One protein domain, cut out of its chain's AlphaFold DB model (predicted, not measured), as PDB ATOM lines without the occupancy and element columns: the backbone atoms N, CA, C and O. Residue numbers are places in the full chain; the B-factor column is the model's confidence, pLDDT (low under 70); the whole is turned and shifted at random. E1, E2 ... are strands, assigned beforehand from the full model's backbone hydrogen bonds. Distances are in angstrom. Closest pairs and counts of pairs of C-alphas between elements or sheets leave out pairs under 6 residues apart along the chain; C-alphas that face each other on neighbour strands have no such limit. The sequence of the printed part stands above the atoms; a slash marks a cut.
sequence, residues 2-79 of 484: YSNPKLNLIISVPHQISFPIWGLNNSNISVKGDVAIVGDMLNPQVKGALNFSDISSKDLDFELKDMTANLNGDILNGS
ATOM      1  N   TYR A   2      59.418  28.808  54.988       51.84
ATOM      2  CA  TYR A   2      58.097  28.215  54.760       51.84
ATOM      3  C   TYR A   2      58.296  26.768  54.314       51.84
ATOM      4  O   TYR A   2      59.023  26.515  53.359       51.84
ATOM      5  N   SER A   3      57.694  25.819  55.026       68.19
ATOM      6  CA  SER A   3      57.617  24.426  54.586       68.19
ATOM      7  C   SER A   3      56.515  24.289  53.540       68.19
ATOM      8  O   SER A   3      55.388  24.709  53.812       68.19
ATOM      9  N   ASN A   4      56.802  23.665  52.393       73.69
ATOM     10  CA  ASN A   4      55.766  23.332  51.412       73.69
ATOM     11  C   ASN A   4      54.614  22.558  52.084       73.69
ATOM     12  O   ASN A   4      54.885  21.656  52.889       73.69
ATOM     13  N   PRO A   5      53.345  22.872  51.763       80.25
ATOM     14  CA  PRO A   5      52.211  22.109  52.263       80.25
ATOM     15  C   PRO A   5      52.299  20.669  51.751       80.25
ATOM     16  O   PRO A   5      52.508  20.427  50.558       80.25
ATOM     17  N   LYS A   6      52.141  19.710  52.666       87.00
ATOM     18  CA  LYS A   6      52.138  18.283  52.343       87.00
ATOM     19  C   LYS A   6      50.725  17.725  52.353       87.00
ATOM     20  O   LYS A   6      49.941  18.016  53.252       87.00
ATOM     21  N   LEU A   7      50.438  16.882  51.371       87.69
ATOM     22  CA  LEU A   7      49.214  16.102  51.294       87.69
ATOM     23  C   LEU A   7      49.340  14.853  52.175       87.69
ATOM     24  O   LEU A   7      50.413  14.247  52.267       87.69
ATOM     25  N   ASN A   8      48.231  14.488  52.814       90.19
ATOM     26  CA  ASN A   8      48.024  13.217  53.505       90.19
ATOM     27  C   ASN A   8      46.516  12.913  53.552       90.19
ATOM     28  O   ASN A   8      45.888  12.974  54.608       90.19
ATOM     29  N   LEU A   9      45.916  12.691  52.381       91.38
ATOM     30  CA  LEU A   9      44.499  12.343  52.252       91.38
ATOM     31  C   LEU A   9      44.366  10.825  52.146       91.38
ATOM     32  O   LEU A   9      45.145  10.194  51.435       91.38
ATOM     33  N   ILE A  10      43.358  10.249  52.798       90.81
ATOM     34  CA  ILE A  10      42.993   8.836  52.651       90.81
ATOM     35  C   ILE A  10      41.591   8.786  52.049       90.81
ATOM     36  O   ILE A  10      40.648   9.337  52.613       90.81
ATOM     37  N   ILE A  11      41.470   8.136  50.894       89.75
ATOM     38  CA  ILE A  11      40.213   7.882  50.196       89.75
ATOM     39  C   ILE A  11      39.908   6.397  50.380       89.75
ATOM     40  O   ILE A  11      40.657   5.546  49.901       89.75
ATOM     41  N   SER A  12      38.824   6.097  51.094       91.75
ATOM     42  CA  SER A  12      38.381   4.733  51.390       91.75
ATOM     43  C   SER A  12      37.031   4.464  50.736       91.75
ATOM     44  O   SER A  12      36.094   5.253  50.871       91.75
ATOM     45  N   VAL A  13      36.933   3.336  50.036       91.31
ATOM     46  CA  VAL A  13      35.706   2.808  49.432       91.31
ATOM     47  C   VAL A  13      35.496   1.399  50.013       91.31
ATOM     48  O   VAL A  13      35.811   0.403  49.354       91.31
ATOM     49  N   PRO A  14      35.034   1.290  51.279       88.62
ATOM     50  CA  PRO A  14      35.071   0.036  52.045       88.62
ATOM     51  C   PRO A  14      34.033  -0.993  51.572       88.62
ATOM     52  O   PRO A  14      34.216  -2.199  51.732       88.62
ATOM     53  N   HIS A  15      32.951  -0.520  50.953       92.94
ATOM     54  CA  HIS A  15      31.929  -1.337  50.309       92.94
ATOM     55  C   HIS A  15      31.985  -1.116  48.799       92.94
ATOM     56  O   HIS A  15      32.329  -0.028  48.347       92.94
ATOM     57  N   GLN A  16      31.626  -2.133  48.016       93.81
ATOM     58  CA  GLN A  16      31.592  -2.012  46.561       93.81
ATOM     59  C   GLN A  16      30.532  -0.996  46.127       93.81
ATOM     60  O   GLN A  16      29.345  -1.186  46.390       93.81
ATOM     61  N   ILE A  17      30.969   0.049  45.429       94.69
ATOM     62  CA  ILE A  17      30.093   1.004  44.745       94.69
ATOM     63  C   ILE A  17      30.058   0.673  43.253       94.69
ATOM     64  O   ILE A  17      31.072   0.266  42.687       94.69
ATOM     65  N   SER A  18      28.901   0.863  42.622       95.56
ATOM     66  CA  SER A  18      28.707   0.673  41.182       95.56
ATOM     67  C   SER A  18      28.120   1.940  40.571       95.56
ATOM     68  O   SER A  18      27.152   2.482  41.104       95.56
ATOM     69  N   PHE A  19      28.695   2.411  39.468       94.44
ATOM     70  CA  PHE A  19      28.244   3.606  38.751       94.44
ATOM     71  C   PHE A  19      28.508   3.471  37.240       94.44
ATOM     72  O   PHE A  19      29.361   2.678  36.844       94.44
ATOM     73  N   PRO A  20      27.782   4.194  36.367       93.38
ATOM     74  CA  PRO A  20      28.070   4.202  34.935       93.38
ATOM     75  C   PRO A  20      29.359   4.976  34.631       93.38
ATOM     76  O   PRO A  20      29.709   5.934  35.322       93.38
ATOM     77  N   ILE A  21      30.042   4.603  33.549       87.44
ATOM     78  CA  ILE A  21      31.185   5.352  33.023       87.44
ATOM     79  C   ILE A  21      30.634   6.598  32.317       87.44
ATOM     80  O   ILE A  21      29.893   6.500  31.339       87.44
ATOM     81  N   TRP A  22      30.957   7.789  32.828       82.25
ATOM     82  CA  TRP A  22      30.403   9.039  32.300       82.25
ATOM     83  C   TRP A  22      30.812   9.258  30.834       82.25
ATOM     84  O   TRP A  22      31.977   9.111  30.475       82.25
ATOM     85  N   GLY A  23      29.832   9.585  29.987       80.00
ATOM     86  CA  GLY A  23      30.000   9.708  28.536       80.00
ATOM     87  C   GLY A  23      29.802   8.402  27.755       80.00
ATOM     88  O   GLY A  23      29.701   8.458  26.533       80.00
ATOM     89  N   LEU A  24      29.686   7.249  28.428       82.44
ATOM     90  CA  LEU A  24      29.527   5.942  27.794       82.44
ATOM     91  C   LEU A  24      28.228   5.258  28.245       82.44
ATOM     92  O   LEU A  24      28.080   4.855  29.399       82.44
ATOM     93  N   ASN A  25      27.287   5.101  27.316       84.69
ATOM     94  CA  ASN A  25      26.014   4.428  27.575       84.69
ATOM     95  C   ASN A  25      26.199   2.926  27.867       84.69
ATOM     96  O   ASN A  25      27.235   2.326  27.568       84.69
ATOM     97  N   ASN A  26      25.181   2.337  28.510       90.38
ATOM     98  CA  ASN A  26      25.099   0.913  28.858       90.38
ATOM     99  C   ASN A  26      26.380   0.341  29.498       90.38
ATOM    100  O   ASN A  26      26.756  -0.811  29.250       90.38
ATOM    101  N   SER A  27      27.040   1.166  30.314       94.56
ATOM    102  CA  SER A  27      28.303   0.876  30.984       94.56
ATOM    103  C   SER A  27      28.139   0.724  32.493       94.56
ATOM    104  O   SER A  27      27.185   1.227  33.092       94.56
ATOM    105  N   ASN A  28      29.091   0.032  33.109       95.56
ATOM    106  CA  ASN A  28      29.201  -0.116  34.552       95.56
ATOM    107  C   ASN A  28      30.677  -0.138  34.962       95.56
ATOM    108  O   ASN A  28      31.516  -0.719  34.278       95.56
ATOM    109  N   ILE A  29      30.977   0.462  36.108       96.06
ATOM    110  CA  ILE A  29      32.221   0.270  36.843       96.06
ATOM    111  C   ILE A  29      31.880   0.007  38.311       96.06
ATOM    112  O   ILE A  29      31.212   0.808  38.967       96.06
ATOM    113  N   SER A  30      32.330  -1.139  38.819       96.19
ATOM    114  CA  SER A  30      32.096  -1.618  40.181       96.19
ATOM    115  C   SER A  30      33.415  -1.711  40.940       96.19
ATOM    116  O   SER A  30      34.242  -2.560  40.612       96.19
ATOM    117  N   VAL A  31      33.624  -0.861  41.949       95.69
ATOM    118  CA  VAL A  31      34.928  -0.664  42.614       95.69
ATOM    119  C   VAL A  31      34.834  -0.649  44.143       95.69
ATOM    120  O   VAL A  31      33.842  -0.200  44.717       95.69
ATOM    121  N   LYS A  32      35.896  -1.122  44.804       96.31
ATOM    122  CA  LYS A  32      36.176  -0.964  46.242       96.31
ATOM    123  C   LYS A  32      37.681  -0.844  46.502       96.31
ATOM    124  O   LYS A  32      38.483  -1.235  45.651       96.31
ATOM    125  N   GLY A  33      38.067  -0.399  47.691       94.12
ATOM    126  CA  GLY A  33      39.460  -0.360  48.145       94.12
ATOM    127  C   GLY A  33      39.887   1.001  48.683       94.12
ATOM    128  O   GLY A  33      39.072   1.909  48.835       94.12
ATOM    129  N   ASP A  34      41.179   1.126  48.967       93.19
ATOM    130  CA  ASP A  34      41.737   2.213  49.768       93.19
ATOM    131  C   ASP A  34      42.977   2.800  49.095       93.19
ATOM    132  O   ASP A  34      43.871   2.071  48.651       93.19
ATOM    133  N   VAL A  35      43.029   4.132  49.018       92.62
ATOM    134  CA  VAL A  35      44.107   4.889  48.373       92.62
ATOM    135  C   VAL A  35      44.470   6.113  49.210       92.62
ATOM    136  O   VAL A  35      43.631   6.966  49.495       92.62
ATOM    137  N   ALA A  36      45.747   6.232  49.556       92.50
ATOM    138  CA  ALA A  36      46.332   7.416  50.164       92.50
ATOM    139  C   ALA A  36      46.988   8.313  49.100       92.50
ATOM    140  O   ALA A  36      47.717   7.831  48.230       92.50
ATOM    141  N   ILE A  37      46.761   9.623  49.203       91.81
ATOM    142  CA  ILE A  37      47.426  10.670  48.420       91.81
ATOM    143  C   ILE A  37      48.336  11.444  49.375       91.81
ATOM    144  O   ILE A  37      47.864  12.163  50.260       91.81
ATOM    145  N   VAL A  38      49.646  11.266  49.213       91.38
ATOM    146  CA  VAL A  38      50.676  11.711  50.161       91.38
ATOM    147  C   VAL A  38      51.814  12.452  49.458       91.38
ATOM    148  O   VAL A  38      52.098  12.189  48.294       91.38
ATOM    149  N   GLY A  39      52.524  13.338  50.157       88.94
ATOM    150  CA  GLY A  39      53.744  13.976  49.635       88.94
ATOM    151  C   GLY A  39      53.607  15.481  49.421       88.94
ATOM    152  O   GLY A  39      52.900  16.141  50.174       88.94
ATOM    153  N   ASP A  40      54.332  16.039  48.451       88.06
ATOM    154  CA  ASP A  40      54.281  17.471  48.125       88.06
ATOM    155  C   ASP A  40      53.025  17.799  47.298       88.06
ATOM    156  O   ASP A  40      52.612  17.003  46.455       88.06
ATOM    157  N   MET A  41      52.415  18.966  47.523       82.38
ATOM    158  CA  MET A  41      51.186  19.376  46.831       82.38
ATOM    159  C   MET A  41      51.333  19.476  45.300       82.38
ATOM    160  O   MET A  41      50.355  19.268  44.587       82.38
ATOM    161  N   LEU A  42      52.533  19.769  44.790       85.19
ATOM    162  CA  LEU A  42      52.821  19.844  43.353       85.19
ATOM    163  C   LEU A  42      53.228  18.487  42.755       85.19
ATOM    164  O   LEU A  42      53.177  18.321  41.542       85.19
ATOM    165  N   ASN A  43      53.634  17.526  43.593       85.19
ATOM    166  CA  ASN A  43      54.092  16.194  43.182       85.19
ATOM    167  C   ASN A  43      53.469  15.099  44.081       85.19
ATOM    168  O   ASN A  43      54.191  14.403  44.807       85.19
ATOM    169  N   PRO A  44      52.128  14.954  44.081       89.19
ATOM    170  CA  PRO A  44      51.428  13.970  44.900       89.19
ATOM    171  C   PRO A  44      51.814  12.538  44.522       89.19
ATOM    172  O   PRO A  44      51.839  12.168  43.349       89.19
ATOM    173  N   GLN A  45      52.047  11.714  45.540       90.94
ATOM    174  CA  GLN A  45      52.254  10.278  45.413       90.94
ATOM    175  C   GLN A  45      50.974   9.537  45.804       90.94
ATOM    176  O   GLN A  45      50.382   9.804  46.851       90.94
ATOM    177  N   VAL A  46      50.558   8.585  44.976       92.38
ATOM    178  CA  VAL A  46      49.369   7.756  45.159       92.38
ATOM    179  C   VAL A  46      49.801   6.360  45.601       92.38
ATOM    180  O   VAL A  46      50.645   5.732  44.957       92.38
ATOM    181  N   LYS A  47      49.245   5.877  46.717       93.94
ATOM    182  CA  LYS A  47      49.589   4.576  47.312       93.94
ATOM    183  C   LYS A  47      48.350   3.828  47.783       93.94
ATOM    184  O   LYS A  47      47.567   4.387  48.542       93.94
ATOM    185  N   GLY A  48      48.186   2.571  47.387       94.12
ATOM    186  CA  GLY A  48      47.061   1.744  47.831       94.12
ATOM    187  C   GLY A  48      46.646   0.690  46.812       94.12
ATOM    188  O   GLY A  48      47.399   0.386  45.887       94.12
ATOM    189  N   ALA A  49      45.441   0.146  46.975       94.38
ATOM    190  CA  ALA A  49      44.903  -0.889  46.097       94.38
ATOM    191  C   ALA A  49      43.423  -0.643  45.780       94.38
ATOM    192  O   ALA A  49      42.582  -0.585  46.678       94.38
ATOM    193  N   LEU A  50      43.107  -0.555  44.488       94.06
ATOM    194  CA  LEU A  50      41.741  -0.499  43.968       94.06
ATOM    195  C   LEU A  50      41.371  -1.852  43.364       94.06
ATOM    196  O   LEU A  50      42.142  -2.435  42.604       94.06
ATOM    197  N   ASN A  51      40.184  -2.346  43.700       96.31
ATOM    198  CA  ASN A  51      39.654  -3.621  43.239       96.31
ATOM    199  C   ASN A  51      38.359  -3.366  42.469       96.31
ATOM    200  O   ASN A  51      37.343  -2.996  43.061       96.31
ATOM    201  N   PHE A  52      38.410  -3.573  41.159       96.00
ATOM    202  CA  PHE A  52      37.298  -3.436  40.235       96.00
ATOM    203  C   PHE A  52      36.746  -4.832  39.927       96.00
ATOM    204  O   PHE A  52      37.405  -5.627  39.256       96.00
ATOM    205  N   SER A  53      35.555  -5.166  40.429       95.94
ATOM    206  CA  SER A  53      34.941  -6.476  40.152       95.94
ATOM    207  C   SER A  53      34.458  -6.575  38.703       95.94
ATOM    208  O   SER A  53      34.503  -7.643  38.101       95.94
ATOM    209  N   ASP A  54      34.005  -5.448  38.152       95.31
ATOM    210  CA  ASP A  54      33.498  -5.302  36.791       95.31
ATOM    211  C   ASP A  54      33.818  -3.893  36.277       95.31
ATOM    212  O   ASP A  54      33.577  -2.906  36.975       95.31
ATOM    213  N   ILE A  55      34.348  -3.808  35.061       95.69
ATOM    214  CA  ILE A  55      34.327  -2.615  34.215       95.69
ATOM    215  C   ILE A  55      33.803  -3.083  32.858       95.69
ATOM    216  O   ILE A  55      34.441  -3.908  32.207       95.69
ATOM    217  N   SER A  56      32.638  -2.608  32.436       95.38
ATOM    218  CA  SER A  56      31.958  -3.127  31.247       95.38
ATOM    219  C   SER A  56      31.232  -2.041  30.453       95.38
ATOM    220  O   SER A  56      30.852  -0.995  30.983       95.38
ATOM    221  N   SER A  57      31.034  -2.292  29.158       93.25
ATOM    222  CA  SER A  57      30.120  -1.534  28.299       93.25
ATOM    223  C   SER A  57      29.541  -2.453  27.234       93.25
ATOM    224  O   SER A  57      30.276  -3.055  26.451       93.25
ATOM    225  N   LYS A  58      28.209  -2.550  27.195       89.38
ATOM    226  CA  LYS A  58      27.504  -3.386  26.212       89.38
ATOM    227  C   LYS A  58      27.602  -2.820  24.798       89.38
ATOM    228  O   LYS A  58      27.676  -3.589  23.848       89.38
ATOM    229  N   ASP A  59      27.648  -1.495  24.678       87.00
ATOM    230  CA  ASP A  59      27.667  -0.790  23.392       87.00
ATOM    231  C   ASP A  59      29.020  -0.936  22.668       87.00
ATOM    232  O   ASP A  59      29.079  -0.790  21.450       87.00
ATOM    233  N   LEU A  60      30.086  -1.273  23.408       84.19
ATOM    234  CA  LEU A  60      31.430  -1.576  22.891       84.19
ATOM    235  C   LEU A  60      31.777  -3.080  22.924       84.19
ATOM    236  O   LEU A  60      32.914  -3.445  22.638       84.19
ATOM    237  N   ASP A  61      30.842  -3.943  23.348       89.50
ATOM    238  CA  ASP A  61      31.085  -5.362  23.675       89.50
ATOM    239  C   ASP A  61      32.367  -5.572  24.521       89.50
ATOM    240  O   ASP A  61      33.211  -6.431  24.240       89.50
ATOM    241  N   PHE A  62      32.525  -4.718  25.541       92.62
ATOM    242  CA  PHE A  62      33.694  -4.630  26.416       92.62
ATOM    243  C   PHE A  62      33.398  -5.167  27.820       92.62
ATOM    244  O   PHE A  62      32.403  -4.793  28.450       92.62
ATOM    245  N   GLU A  63      34.313  -5.979  28.350       95.69
ATOM    246  CA  GLU A  63      34.273  -6.506  29.715       95.69
ATOM    247  C   GLU A  63      35.694  -6.669  30.275       95.69
ATOM    248  O   GLU A  63      36.535  -7.324  29.666       95.69
ATOM    249  N   LEU A  64      35.952  -6.144  31.473       96.75
ATOM    250  CA  LEU A  64      37.153  -6.397  32.270       96.75
ATOM    251  C   LEU A  64      36.719  -6.762  33.697       96.75
ATOM    252  O   LEU A  64      36.042  -5.972  34.353       96.75
ATOM    253  N   LYS A  65      37.086  -7.955  34.180       97.19
ATOM    254  CA  LYS A  65      36.601  -8.495  35.467       97.19
ATOM    255  C   LYS A  65      37.711  -8.921  36.414       97.19
ATOM    256  O   LYS A  65      38.775  -9.381  35.987       97.19
ATOM    257  N   ASP A  66      37.408  -8.788  37.707       96.69
ATOM    258  CA  ASP A  66      38.311  -9.027  38.836       96.69
ATOM    259  C   ASP A  66      39.693  -8.385  38.617       96.69
ATOM    260  O   ASP A  66      40.718  -9.070  38.611       96.69
ATOM    261  N   MET A  67      39.705  -7.067  38.388       97.12
ATOM    262  CA  MET A  67      40.923  -6.282  38.203       97.12
ATOM    263  C   MET A  67      41.369  -5.635  39.518       97.12
ATOM    264  O   MET A  67      40.647  -4.831  40.101       97.12
ATOM    265  N   THR A  68      42.581  -5.948  39.974       96.69
ATOM    266  CA  THR A  68      43.223  -5.298  41.126       96.69
ATOM    267  C   THR A  68      44.367  -4.423  40.633       96.69
ATOM    268  O   THR A  68      45.351  -4.946  40.107       96.69
ATOM    269  N   ALA A  69      44.263  -3.110  40.842       95.31
ATOM    270  CA  ALA A  69      45.311  -2.130  40.573       95.31
ATOM    271  C   ALA A  69      45.990  -1.705  41.884       95.31
ATOM    272  O   ALA A  69      45.382  -1.049  42.730       95.31
ATOM    273  N   ASN A  70      47.264  -2.065  42.035       95.94
ATOM    274  CA  ASN A  70      48.130  -1.657  43.136       95.94
ATOM    275  C   ASN A  70      48.913  -0.409  42.709       95.94
ATOM    276  O   ASN A  70      49.769  -0.479  41.826       95.94
ATOM    277  N   LEU A  71      48.612   0.730  43.325       94.06
ATOM    278  CA  LEU A  71      49.233   2.020  43.029       94.06
ATOM    279  C   LEU A  71      50.365   2.288  44.025       94.06
ATOM    280  O   LEU A  71      50.188   2.086  45.229       94.06
ATOM    281  N   ASN A  72      51.525   2.729  43.535       91.38
ATOM    282  CA  ASN A  72      52.658   3.136  44.371       91.38
ATOM    283  C   ASN A  72      53.653   3.992  43.572       91.38
ATOM    284  O   ASN A  72      54.579   3.465  42.955       91.38
ATOM    285  N   GLY A  73      53.476   5.308  43.617       89.81
ATOM    286  CA  GLY A  73      54.342   6.274  42.942       89.81
ATOM    287  C   GLY A  73      53.555   7.525  42.588       89.81
ATOM    288  O   GLY A  73      52.650   7.906  43.325       89.81
ATOM    289  N   ASP A  74      53.854   8.129  41.445       87.44
ATOM    290  CA  ASP A  74      53.070   9.234  40.885       87.44
ATOM    291  C   ASP A  74      51.618   8.820  40.561       87.44
ATOM    292  O   ASP A  74      51.245   7.642  40.609       87.44
ATOM    293  N   ILE A  75      50.777   9.793  40.204       84.25
ATOM    294  CA  ILE A  75      49.374   9.550  39.836       84.25
ATOM    295  C   ILE A  75      49.275   8.499  38.713       84.25
ATOM    296  O   ILE A  75      49.832   8.668  37.631       84.25
ATOM    297  N   LEU A  76      48.527   7.422  38.989       82.81
ATOM    298  CA  LEU A  76      48.341   6.257  38.112       82.81
ATOM    299  C   LEU A  76      49.656   5.550  37.713       82.81
ATOM    300  O   LEU A  76      49.807   5.091  36.580       82.81
ATOM    301  N   ASN A  77      50.591   5.426  38.662       93.19
ATOM    302  CA  ASN A  77      51.807   4.613  38.563       93.19
ATOM    303  C   ASN A  77      51.724   3.375  39.489       93.19
ATOM    304  O   ASN A  77      51.358   3.495  40.664       93.19
ATOM    305  N   GLY A  78      52.033   2.179  38.977       95.19
ATOM    306  CA  GLY A  78      51.944   0.925  39.735       95.19
ATOM    307  C   GLY A  78      51.837  -0.337  38.870       95.19
ATOM    308  O   GLY A  78      52.444  -0.438  37.803       95.19
ATOM    309  N   SER A  79      51.056  -1.321  39.321       97.12
ATOM    310  CA  SER A  79      50.761  -2.551  38.573       97.12
ATOM    311  C   SER A  79      49.301  -2.968  38.710       97.12
ATOM    312  O   SER A  79      48.662  -2.701  39.725       97.12
TER     313      SER A  79
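AT A GLANCE: This is residues 2 to 79 of the 484 residues of the protein "AsmA family protein" of Clostridium sp. CAG:813 (UniProt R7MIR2). Four long strands, E1, E2, E3 and E4, lie side by side in the order of the chain and make one narrow, loose sheet, a wall that is bent across its strands like a trough, with no named helix on either face. The link of residues 20 to 26 loops out on the hollow side of the bend, and residues 78 to 79 fold back beside E4. The printed part has 78 residues, with four named strands and no named helix, and the class is all strand. The sheet's order is E1, E2, E3, E4, antiparallel throughout: a meander, each strand the antiparallel neighbour of the one before. The whole is loose, with a radius of gyration of the C-alphas of 15.1 A, and rod-shaped, spanning 52 by 23 by 21 A.

IN THESE COORDINATES: E1 is residues 6 to 19, 31.2 A from first to last C-alpha, and begins at C-alpha 6 at (52.138, 18.283, 52.343). E2 is residues 27 to 40, 35.3 A long, and begins at C-alpha 27 at (28.303, 0.876, 30.984). E3 is residues 43 to 57, 33.3 A long, and is the longest strand by residues, with 15. E4 is residues 62 to 73, 28.6 A long, and ends at C-alpha 73 at (54.342, 6.274, 42.942).

HOW THE PARTS SIT: E1 and E2 form a hairpin, antiparallel at 169 degrees between their directions, with N 11 and O 35 at 2.8 A and N 31 and O 17 at 2.9 A, within hydrogen-bond range. E1 bends by 90 degrees at residue 16 and E2 by 72 degrees at residue 32; the C-alphas of Gln 16 and Lys 32 face each other at 4.7 A. E2 and E3 form a hairpin at 175 degrees, with N 36 and O 47 at 2.8 A. E3 and E4 form a hairpin at 170 degrees, with N 50 and O 69 at 2.9 A. E3 bends by 86 degrees at residue 53 and E4 by 75 degrees at residue 66; the C-alphas of Ser 53 and Asp 66 face each other at 4.4 A. The edge strands E1 and E4 are apart. Residues 70 to 71 of E4 also pair, antiparallel, with residues 78 to 79.

THE WHOLE: The two C-alphas farthest apart are those of Tyr 2 and Asp 61, at 53.1 A. The sheet is twisted, its C-alphas lying up to 8.9 A off their best plane. The links E2 to E3 and E3 to E4 are tight, the link E1 to E2 is short, and there is no long link. The printed part has no cut. Its mean pLDDT is 90.5, and residues 2 to 3 are under 70.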